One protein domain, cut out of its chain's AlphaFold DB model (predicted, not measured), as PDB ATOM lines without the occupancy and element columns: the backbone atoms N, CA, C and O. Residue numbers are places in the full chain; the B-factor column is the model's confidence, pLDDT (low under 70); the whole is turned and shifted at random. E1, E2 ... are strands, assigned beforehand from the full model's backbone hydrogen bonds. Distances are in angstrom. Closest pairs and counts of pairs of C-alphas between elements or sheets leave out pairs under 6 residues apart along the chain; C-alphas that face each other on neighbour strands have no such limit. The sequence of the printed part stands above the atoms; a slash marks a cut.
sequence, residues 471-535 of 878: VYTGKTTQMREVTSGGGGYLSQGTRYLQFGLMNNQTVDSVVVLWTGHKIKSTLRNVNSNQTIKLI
ATOM      1  N   VAL A 471      27.703 -15.309 -18.208       98.44
ATOM      2  CA  VAL A 471      28.422 -16.416 -17.556       98.44
ATOM      3  C   VAL A 471      27.697 -16.801 -16.272       98.44
ATOM      4  O   VAL A 471      27.489 -15.971 -15.392       98.44
ATOM      5  N   TYR A 472      27.304 -18.070 -16.172       98.06
ATOM      6  CA  TYR A 472      26.517 -18.612 -15.065       98.06
ATOM      7  C   TYR A 472      27.393 -19.487 -14.167       98.06
ATOM      8  O   TYR A 472      27.929 -20.499 -14.631       98.06
ATOM      9  N   THR A 473      27.482 -19.130 -12.884       97.06
ATOM     10  CA  THR A 473      28.338 -19.806 -11.897       97.06
ATOM     11  C   THR A 473      27.573 -19.993 -10.582       97.06
ATOM     12  O   THR A 473      27.540 -19.124  -9.706       97.06
ATOM     13  N   GLY A 474      26.908 -21.143 -10.443       93.12
ATOM     14  CA  GLY A 474      26.132 -21.573  -9.280       93.12
ATOM     15  C   GLY A 474      24.829 -20.796  -9.067       93.12
ATOM     16  O   GLY A 474      23.735 -21.333  -9.234       93.12
ATOM     17  N   LYS A 475      24.948 -19.536  -8.641       91.56
ATOM     18  CA  LYS A 475      23.829 -18.594  -8.446       91.56
ATOM     19  C   LYS A 475      24.088 -17.220  -9.055       91.56
ATOM     20  O   LYS A 475      23.124 -16.545  -9.398       91.56
ATOM     21  N   THR A 476      25.350 -16.820  -9.171       94.81
ATOM     22  CA  THR A 476      25.740 -15.554  -9.790       94.81
ATOM     23  C   THR A 476      25.658 -15.695 -11.306       94.81
ATOM     24  O   THR A 476      26.011 -16.742 -11.862       94.81
ATOM     25  N   THR A 477      25.179 -14.647 -11.969       96.88
ATOM     26  CA  THR A 477      25.235 -14.502 -13.425       96.88
ATOM     27  C   THR A 477      25.957 -13.199 -13.710       96.88
ATOM     28  O   THR A 477      25.459 -12.162 -13.304       96.88
ATOM     29  N   GLN A 478      27.099 -13.249 -14.387       97.62
ATOM     30  CA  GLN A 478      27.794 -12.046 -14.848       97.62
ATOM     31  C   GLN A 478      27.426 -11.747 -16.298       97.62
ATOM     32  O   GLN A 478      27.333 -12.683 -17.096       97.62
ATOM     33  N   MET A 479      27.274 -10.470 -16.655       96.94
ATOM     34  CA  MET A 479      27.181 -10.010 -18.045       96.94
ATOM     35  C   MET A 479      28.382  -9.135 -18.416       96.94
ATOM     36  O   MET A 479      28.829  -8.305 -17.626       96.94
ATOM     37  N   ARG A 480      28.873  -9.298 -19.647       96.31
ATOM     38  CA  ARG A 480      29.743  -8.342 -20.350       96.31
ATOM     39  C   ARG A 480      29.270  -8.214 -21.802       96.31
ATOM     40  O   ARG A 480      28.597  -9.112 -22.315       96.31
ATOM     41  N   GLU A 481      29.654  -7.134 -22.464       95.31
ATOM     42  CA  GLU A 481      29.363  -6.835 -23.871       95.31
ATOM     43  C   GLU A 481      30.679  -6.500 -24.583       95.31
ATOM     44  O   GLU A 481      31.589  -5.957 -23.955       95.31
ATOM     45  N   VAL A 482      30.820  -6.851 -25.865       95.75
ATOM     46  CA  VAL A 482      32.004  -6.466 -26.651       95.75
ATOM     47  C   VAL A 482      31.973  -4.963 -26.906       95.75
ATOM     48  O   VAL A 482      31.153  -4.491 -27.691       95.75
ATOM     49  N   THR A 483      32.884  -4.241 -26.246       88.81
ATOM     50  CA  THR A 483      32.969  -2.775 -26.292       88.81
ATOM     51  C   THR A 483      33.042  -2.224 -27.719       88.81
ATOM     52  O   THR A 483      33.839  -2.678 -28.548       88.81
ATOM     53  N   SER A 484      32.231  -1.196 -27.968       86.50
ATOM     54  CA  SER A 484      32.246  -0.356 -29.167       86.50
ATOM     55  C   SER A 484      33.420   0.628 -29.213       86.50
ATOM     56  O   SER A 484      33.591   1.310 -30.219       86.50
ATOM     57  N   GLY A 485      34.188   0.769 -28.127       83.81
ATOM     58  CA  GLY A 485      35.125   1.882 -27.931       83.81
ATOM     59  C   GLY A 485      34.431   3.214 -27.609       83.81
ATOM     60  O   GLY A 485      33.205   3.283 -27.519       83.81
ATOM     61  N   GLY A 486      35.237   4.261 -27.404       75.06
ATOM     62  CA  GLY A 486      34.798   5.662 -27.295       75.06
ATOM     63  C   GLY A 486      34.294   6.134 -25.924       75.06
ATOM     64  O   GLY A 486      34.277   7.345 -25.681       75.06
ATOM     65  N   GLY A 487      33.906   5.212 -25.037       72.12
ATOM     66  CA  GLY A 487      33.389   5.531 -23.701       72.12
ATOM     67  C   GLY A 487      34.471   5.963 -22.705       72.12
ATOM     68  O   GLY A 487      34.352   7.012 -22.055       72.12
ATOM     69  N   GLY A 488      35.580   5.220 -22.670       77.12
ATOM     70  CA  GLY A 488      36.845   5.663 -22.088       77.12
ATOM     71  C   GLY A 488      37.441   6.827 -22.889       77.12
ATOM     72  O   GLY A 488      37.549   6.765 -24.113       77.12
ATOM     73  N   TYR A 489      37.834   7.908 -22.210       92.50
ATOM     74  CA  TYR A 489      38.122   9.195 -22.858       92.50
ATOM     75  C   TYR A 489      39.197   9.081 -23.951       92.50
ATOM     76  O   TYR A 489      40.330   8.691 -23.661       92.50
ATOM     77  N   LEU A 490      38.849   9.413 -25.204       94.62
ATOM     78  CA  LEU A 490      39.717   9.301 -26.393       94.62
ATOM     79  C   LEU A 490      40.315   7.894 -26.642       94.62
ATOM     80  O   LEU A 490      41.280   7.772 -27.401       94.62
ATOM     81  N   SER A 491      39.779   6.849 -26.001       95.75
ATOM     82  CA  SER A 491      40.459   5.562 -25.806       95.75
ATOM     83  C   SER A 491      39.564   4.340 -26.056       95.75
ATOM     84  O   SER A 491      38.338   4.419 -26.049       95.75
ATOM     85  N   GLN A 492      40.198   3.177 -26.220       95.81
ATOM     86  CA  GLN A 492      39.530   1.878 -26.313       95.81
ATOM     87  C   GLN A 492      40.378   0.784 -25.653       95.81
ATOM     88  O   GLN A 492      41.558   0.619 -25.972       95.81
ATOM     89  N   GLY A 493      39.758   0.053 -24.725       95.44
ATOM     90  CA  GLY A 493      40.335  -1.119 -24.067       95.44
ATOM     91  C   GLY A 493      40.206  -2.402 -24.887       95.44
ATOM     92  O   GLY A 493      39.617  -2.430 -25.967       95.44
ATOM     93  N   THR A 494      40.764  -3.478 -24.340       95.19
ATOM     94  CA  THR A 494      40.703  -4.823 -24.913       95.19
ATOM     95  C   THR A 494      39.266  -5.305 -25.150       95.19
ATOM     96  O   THR A 494      38.358  -5.048 -24.360       95.19
ATOM     97  N   ARG A 495      39.057  -6.065 -26.232       92.75
ATOM     98  CA  ARG A 495      37.774  -6.732 -26.535       92.75
ATOM     99  C   ARG A 495      37.695  -8.166 -25.987       92.75
ATOM    100  O   ARG A 495      36.716  -8.867 -26.241       92.75
ATOM    101  N   TYR A 496      38.705  -8.629 -25.244       94.69
ATOM    102  CA  TYR A 496      38.641  -9.900 -24.516       94.69
ATOM    103  C   TYR A 496      37.785  -9.734 -23.252       94.69
ATOM    104  O   TYR A 496      38.205  -9.111 -22.281       94.69
ATOM    105  N   LEU A 497      36.597 -10.341 -23.234       97.00
ATOM    106  CA  LEU A 497      35.672 -10.225 -22.105       97.00
ATOM    107  C   LEU A 497      36.167 -11.054 -20.917       97.00
ATOM    108  O   LEU A 497      36.276 -12.279 -21.023       97.00
ATOM    109  N   GLN A 498      36.458 -10.381 -19.806       96.44
ATOM    110  CA  GLN A 498      37.021 -10.958 -18.588       96.44
ATOM    111  C   GLN A 498      35.953 -11.102 -17.488       96.44
ATOM    112  O   GLN A 498      35.059 -10.264 -17.324       96.44
ATOM    113  N   PHE A 499      36.034 -12.229 -16.782       97.88
ATOM    114  CA  PHE A 499      35.115 -12.653 -15.729       97.88
ATOM    115  C   PHE A 499      35.932 -13.270 -14.587       97.88
ATOM    116  O   PHE A 499      36.572 -14.310 -14.790       97.88
ATOM    117  N   GLY A 500      35.908 -12.684 -13.389       96.38
ATOM    118  CA  GLY A 500      36.392 -13.343 -12.180       96.38
ATOM    119  C   GLY A 500      35.457 -14.474 -11.769       96.38
ATOM    120  O   GLY A 500      34.270 -14.485 -12.100       96.38
ATOM    121  N   LEU A 501      35.994 -15.486 -11.089       96.88
ATOM    122  CA  LEU A 501      35.280 -16.718 -10.735       96.88
ATOM    123  C   LEU A 501      35.474 -17.134  -9.272       96.88
ATOM    124  O   LEU A 501      35.102 -18.258  -8.907       96.88
ATOM    125  N   MET A 502      36.036 -16.278  -8.412       94.50
ATOM    126  CA  MET A 502      36.381 -16.631  -7.031       94.50
ATOM    127  C   MET A 502      37.217 -17.923  -6.984       94.50
ATOM    128  O   MET A 502      38.282 -18.001  -7.580       94.50
ATOM    129  N   ASN A 503      36.740 -18.965  -6.298       95.12
ATOM    130  CA  ASN A 503      37.409 -20.264  -6.181       95.12
ATOM    131  C   ASN A 503      36.765 -21.346  -7.079       95.12
ATOM    132  O   ASN A 503      37.053 -22.536  -6.928       95.12
ATOM    133  N   ASN A 504      35.851 -20.970  -7.982       96.94
ATOM    134  CA  ASN A 504      35.131 -21.919  -8.832       96.94
ATOM    135  C   ASN A 504      36.048 -22.426  -9.952       96.94
ATOM    136  O   ASN A 504      36.622 -21.637 -10.695       96.94
ATOM    137  N   GLN A 505      36.194 -23.747 -10.078       96.44
ATOM    138  CA  GLN A 505      37.052 -24.383 -11.096       96.44
ATOM    139  C   GLN A 505      36.352 -24.558 -12.456       96.44
ATOM    140  O   GLN A 505      36.988 -24.906 -13.449       96.44
ATOM    141  N   THR A 506      35.034 -24.354 -12.494       95.88
ATOM    142  CA  THR A 506      34.170 -24.524 -13.667       95.88
ATOM    143  C   THR A 506      32.988 -23.563 -13.598       95.88
ATOM    144  O   THR A 506      32.434 -23.374 -12.515       95.88
ATOM    145  N   VAL A 507      32.542 -23.057 -14.746       97.19
ATOM    146  CA  VAL A 507      31.265 -22.342 -14.906       97.19
ATOM    147  C   VAL A 507      30.203 -23.273 -15.494       97.19
ATOM    148  O   VAL A 507      30.496 -24.102 -16.366       97.19
ATOM    149  N   ASP A 508      28.957 -23.152 -15.033       95.44
ATOM    150  CA  ASP A 508      27.853 -24.034 -15.432       95.44
ATOM    151  C   ASP A 508      27.501 -23.848 -16.911       95.44
ATOM    152  O   ASP A 508      27.311 -24.824 -17.650       95.44
ATOM    153  N   SER A 509      27.457 -22.591 -17.364       95.00
ATOM    154  CA  SER A 509      27.333 -22.254 -18.782       95.00
ATOM    155  C   SER A 509      27.828 -20.859 -19.137       95.00
ATOM    156  O   SER A 509      27.637 -19.913 -18.379       95.00
ATOM    157  N   VAL A 510      28.369 -20.742 -20.349       97.62
ATOM    158  CA  VAL A 510      28.623 -19.477 -21.047       97.62
ATOM    159  C   VAL A 510      27.554 -19.340 -22.123       97.62
ATOM    160  O   VAL A 510      27.426 -20.225 -22.971       97.62
ATOM    161  N   VAL A 511      26.780 -18.260 -22.103       96.44
ATOM    162  CA  VAL A 511      25.767 -17.943 -23.117       96.44
ATOM    163  C   VAL A 511      26.222 -16.721 -23.897       96.44
ATOM    164  O   VAL A 511      26.431 -15.677 -23.293       96.44
ATOM    165  N   VAL A 512      26.314 -16.834 -25.222       96.81
ATOM    166  CA  VAL A 512      26.523 -15.678 -26.109       96.81
ATOM    167  C   VAL A 512      25.192 -15.336 -26.765       96.81
ATOM    168  O   VAL A 512      24.563 -16.217 -27.357       96.81
ATOM    169  N   LEU A 513      24.771 -14.081 -26.660       95.38
ATOM    170  CA  LEU A 513      23.764 -13.470 -27.518       95.38
ATOM    171  C   LEU A 513      24.533 -12.614 -28.524       95.38
ATOM    172  O   LEU A 513      25.264 -11.711 -28.129       95.38
ATOM    173  N   TRP A 514      24.439 -12.948 -29.805       95.19
ATOM    174  CA  TRP A 514      25.152 -12.198 -30.839       95.19
ATOM    175  C   TRP A 514      24.359 -10.943 -31.217       95.19
ATOM    176  O   TRP A 514      23.134 -10.946 -31.078       95.19
ATOM    177  N   THR A 515      25.041  -9.905 -31.703       94.62
ATOM    178  CA  THR A 515      24.473  -8.602 -32.098       94.62
ATOM    179  C   THR A 515      23.234  -8.774 -32.988       94.62
ATOM    180  O   THR A 515      23.164  -9.684 -33.822       94.62
ATOM    181  N   GLY A 516      22.187  -7.980 -32.751       92.06
ATOM    182  CA  GLY A 516      20.864  -8.191 -33.343       92.06
ATOM    183  C   GLY A 516      20.023  -9.288 -32.675       92.06
ATOM    184  O   GLY A 516      18.953  -9.604 -33.196       92.06
ATOM    185  N   HIS A 517      20.525  -9.937 -31.613       87.94
ATOM    186  CA  HIS A 517      19.922 -10.980 -30.755       87.94
ATOM    187  C   HIS A 517      19.266 -12.211 -31.429       87.94
ATOM    188  O   HIS A 517      18.823 -13.145 -30.752       87.94
ATOM    189  N   LYS A 518      19.277 -12.292 -32.764       86.12
ATOM    190  CA  LYS A 518      18.696 -13.376 -33.583       86.12
ATOM    191  C   LYS A 518      19.436 -14.715 -33.444       86.12
ATOM    192  O   LYS A 518      18.845 -15.763 -33.710       86.12
ATOM    193  N   ILE A 519      20.714 -14.697 -33.053       87.56
ATOM    194  CA  ILE A 519      21.576 -15.882 -32.917       87.56
ATOM    195  C   ILE A 519      22.061 -15.993 -31.466       87.56
ATOM    196  O   ILE A 519      22.412 -14.999 -30.831       87.56
ATOM    197  N   LYS A 520      22.118 -17.224 -30.945       89.88
ATOM    198  CA  LYS A 520      22.561 -17.536 -29.581       89.88
ATOM    199  C   LYS A 520      23.443 -18.784 -29.551       89.88
ATOM    200  O   LYS A 520      23.038 -19.822 -30.069       89.88
ATOM    201  N   SER A 521      24.581 -18.705 -28.863       88.31
ATOM    202  CA  SER A 521      25.446 -19.854 -28.544       88.31
ATOM    203  C   SER A 521      25.343 -20.218 -27.060       88.31
ATOM    204  O   SER A 521      24.988 -19.381 -26.226       88.31
ATOM    205  N   THR A 522      25.639 -21.464 -26.679       90.25
ATOM    206  CA  THR A 522      25.679 -21.871 -25.260       90.25
ATOM    207  C   THR A 522      26.665 -23.016 -25.021       90.25
ATOM    208  O   THR A 522      26.390 -24.158 -25.377       90.25
ATOM    209  N   LEU A 523      27.774 -22.728 -24.339       89.56
ATOM    210  CA  LEU A 523      28.706 -23.737 -23.826       89.56
ATOM    211  C   LEU A 523      28.341 -24.104 -22.380       89.56
ATOM    212  O   LEU A 523      27.692 -23.326 -21.680       89.56
ATOM    213  N   ARG A 524      28.751 -25.293 -21.917       92.25
ATOM    214  CA  ARG A 524      28.436 -25.818 -20.573       92.25
ATOM    215  C   ARG A 524      29.630 -26.508 -19.929       92.25
ATOM    216  O   ARG A 524      30.359 -27.207 -20.628       92.25
ATOM    217  N   ASN A 525      29.751 -26.409 -18.603       91.12
ATOM    218  CA  ASN A 525      30.841 -26.998 -17.812       91.12
ATOM    219  C   ASN A 525      32.233 -26.559 -18.320       91.12
ATOM    220  O   ASN A 525      33.104 -27.388 -18.581       91.12
ATOM    221  N   VAL A 526      32.419 -25.255 -18.534       95.12
ATOM    222  CA  VAL A 526      33.687 -24.701 -19.035       95.12
ATOM    223  C   VAL A 526      34.636 -24.512 -17.850       95.12
ATOM    224  O   VAL A 526      34.239 -23.933 -16.844       95.12
ATOM    225  N   ASN A 527      35.871 -25.014 -17.944       97.06
ATOM    226  CA  ASN A 527      36.881 -24.847 -16.888       97.06
ATOM    227  C   ASN A 527      37.288 -23.372 -16.725       97.06
ATOM    228  O   ASN A 527      37.220 -22.605 -17.686       97.06
ATOM    229  N   SER A 528      37.769 -23.003 -15.540       96.94
ATOM    230  CA  SER A 528      38.411 -21.707 -15.303       96.94
ATOM    231  C   SER A 528      39.866 -21.661 -15.806       96.94
ATOM    232  O   SER A 528      40.437 -22.678 -16.206       96.94
ATOM    233  N   ASN A 529      40.460 -20.471 -15.725       96.06
ATOM    234  CA  ASN A 529      41.871 -20.139 -15.932       96.06
ATOM    235  C   ASN A 529      42.335 -20.469 -17.359       96.06
ATOM    236  O   ASN A 529      43.319 -21.176 -17.581       96.06
ATOM    237  N   GLN A 530      41.544 -20.002 -18.327       95.06
ATOM    238  CA  GLN A 530      41.779 -20.150 -19.758       95.06
ATOM    239  C   GLN A 530      41.079 -19.037 -20.548       95.06
ATOM    240  O   GLN A 530      40.001 -18.569 -20.171       95.06
ATOM    241  N   THR A 531      41.653 -18.683 -21.696       95.19
ATOM    242  CA  THR A 531      40.987 -17.872 -22.720       95.19
ATOM    243  C   THR A 531      40.272 -18.796 -23.701       95.19
ATOM    244  O   THR A 531      40.905 -19.660 -24.311       95.19
ATOM    245  N   ILE A 532      38.962 -18.624 -23.884       94.81
ATOM    246  CA  ILE A 532      38.187 -19.331 -24.913       94.81
ATOM    247  C   ILE A 532      37.904 -18.405 -26.103       94.81
ATOM    248  O   ILE A 532      37.552 -17.241 -25.925       94.81
ATOM    249  N   LYS A 533      38.026 -18.932 -27.329       93.75
ATOM    250  CA  LYS A 533      37.559 -18.257 -28.548       93.75
ATOM    251  C   LYS A 533      36.265 -18.906 -29.031       93.75
ATOM    252  O   LYS A 533      36.233 -20.120 -29.243       93.75
ATOM    253  N   LEU A 534      35.219 -18.106 -29.211       93.12
ATOM    254  CA  LEU A 534      33.914 -18.536 -29.710       93.12
ATOM    255  C   LEU A 534      33.644 -17.881 -31.064       93.12
ATOM    256  O   LEU A 534      33.785 -16.673 -31.201       93.12
ATOM    257  N   ILE A 535      33.244 -18.683 -32.048       91.50
ATOM    258  CA  ILE A 535      32.900 -18.223 -33.400       91.50
ATOM    259  C   ILE A 535      31.380 -18.325 -33.562       91.50
ATOM    260  O   ILE A 535      30.766 -19.269 -33.049       91.50
TER     261      ILE A 535
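What this domain is: This is residues 471 to 535 of the 878 residues of an uncharacterized protein of Ignavibacteriae bacterium HGW-Ignavibacteriae-4 (UniProt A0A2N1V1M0). One twisted wall of four strands is built from two hairpins side by side, E2 with E1 and E4 with E5; E3 and E6 lie separately over one of its faces, E3 over the E2 side and E6 over the E5 side, and the other face is bare. The long link from E2 to E3 makes an arm, whose residues 486 to 491 stick out from the rest. The printed part has 65 residues with no named helix and six named strands, E1 to E6 along the chain; the sheet's order is E2, E1, E4, E5, antiparallel throughout, and the class is all strand. The whole is only just loose, close to compact, with a radius of gyration of the C-alphas of 13.3 A and spans of 37 by 30 by 21 A.

Where its parts are: E1, residues 471 to 473, begins with C-alpha 471 at (28.422, -16.416, -17.556) and is 6.6 A long. E2, residues 476 to 481, is 17.0 A long. E3 is residues 497 to 500, 10.4 A. E4, residues 506 to 513, measures 20.6 A and begins with C-alpha 506 at (34.170, -24.524, -13.667). E5, residues 520 to 527, measures 20.5 A and bends by 58 degrees at residue 524. E6, residues 531 to 535, is 13.4 A long and ends with C-alpha 535 at (32.900, -18.223, -33.400).

How they stand to each other: In the sheet, E1 and E2 form a hairpin, antiparallel at 165 degrees between their directions, with N 471 and O 478 within hydrogen-bond range at 2.9 A. E1 and E4 are antiparallel neighbours at 155 degrees, with N 472 and O 509 within hydrogen-bond range at 2.9 A. E4 and E5 form a hairpin, antiparallel at 164 degrees, with N 507 and O 526 at 2.8 A and N 521 and O 512 at 2.9 A, both within hydrogen-bond range. E2 and E5 are the edge strands, and they are apart. E3 and E6 pair with no named strand. The closest C-alphas of E2 and E3 are those of Arg 480 and Leu 497, 6.5 A apart. E5 and E6 are near each other, with 5 pairs of C-alphas within 10 A. E3 and E6 are apart, and E4 and E6 are apart.

The domain as a whole: The two C-alphas farthest apart are those of Leu 490 and Asn 525, at 38.3 A. The printed part has no cut. The link from E2 to E3 is long, with 15 residues; the link from E4 to E5 is short, and those from E1 to E2, E3 to E4 and E5 to E6 are tight. The mean pLDDT of the printed part is 93.3, and no printed residue is under 70.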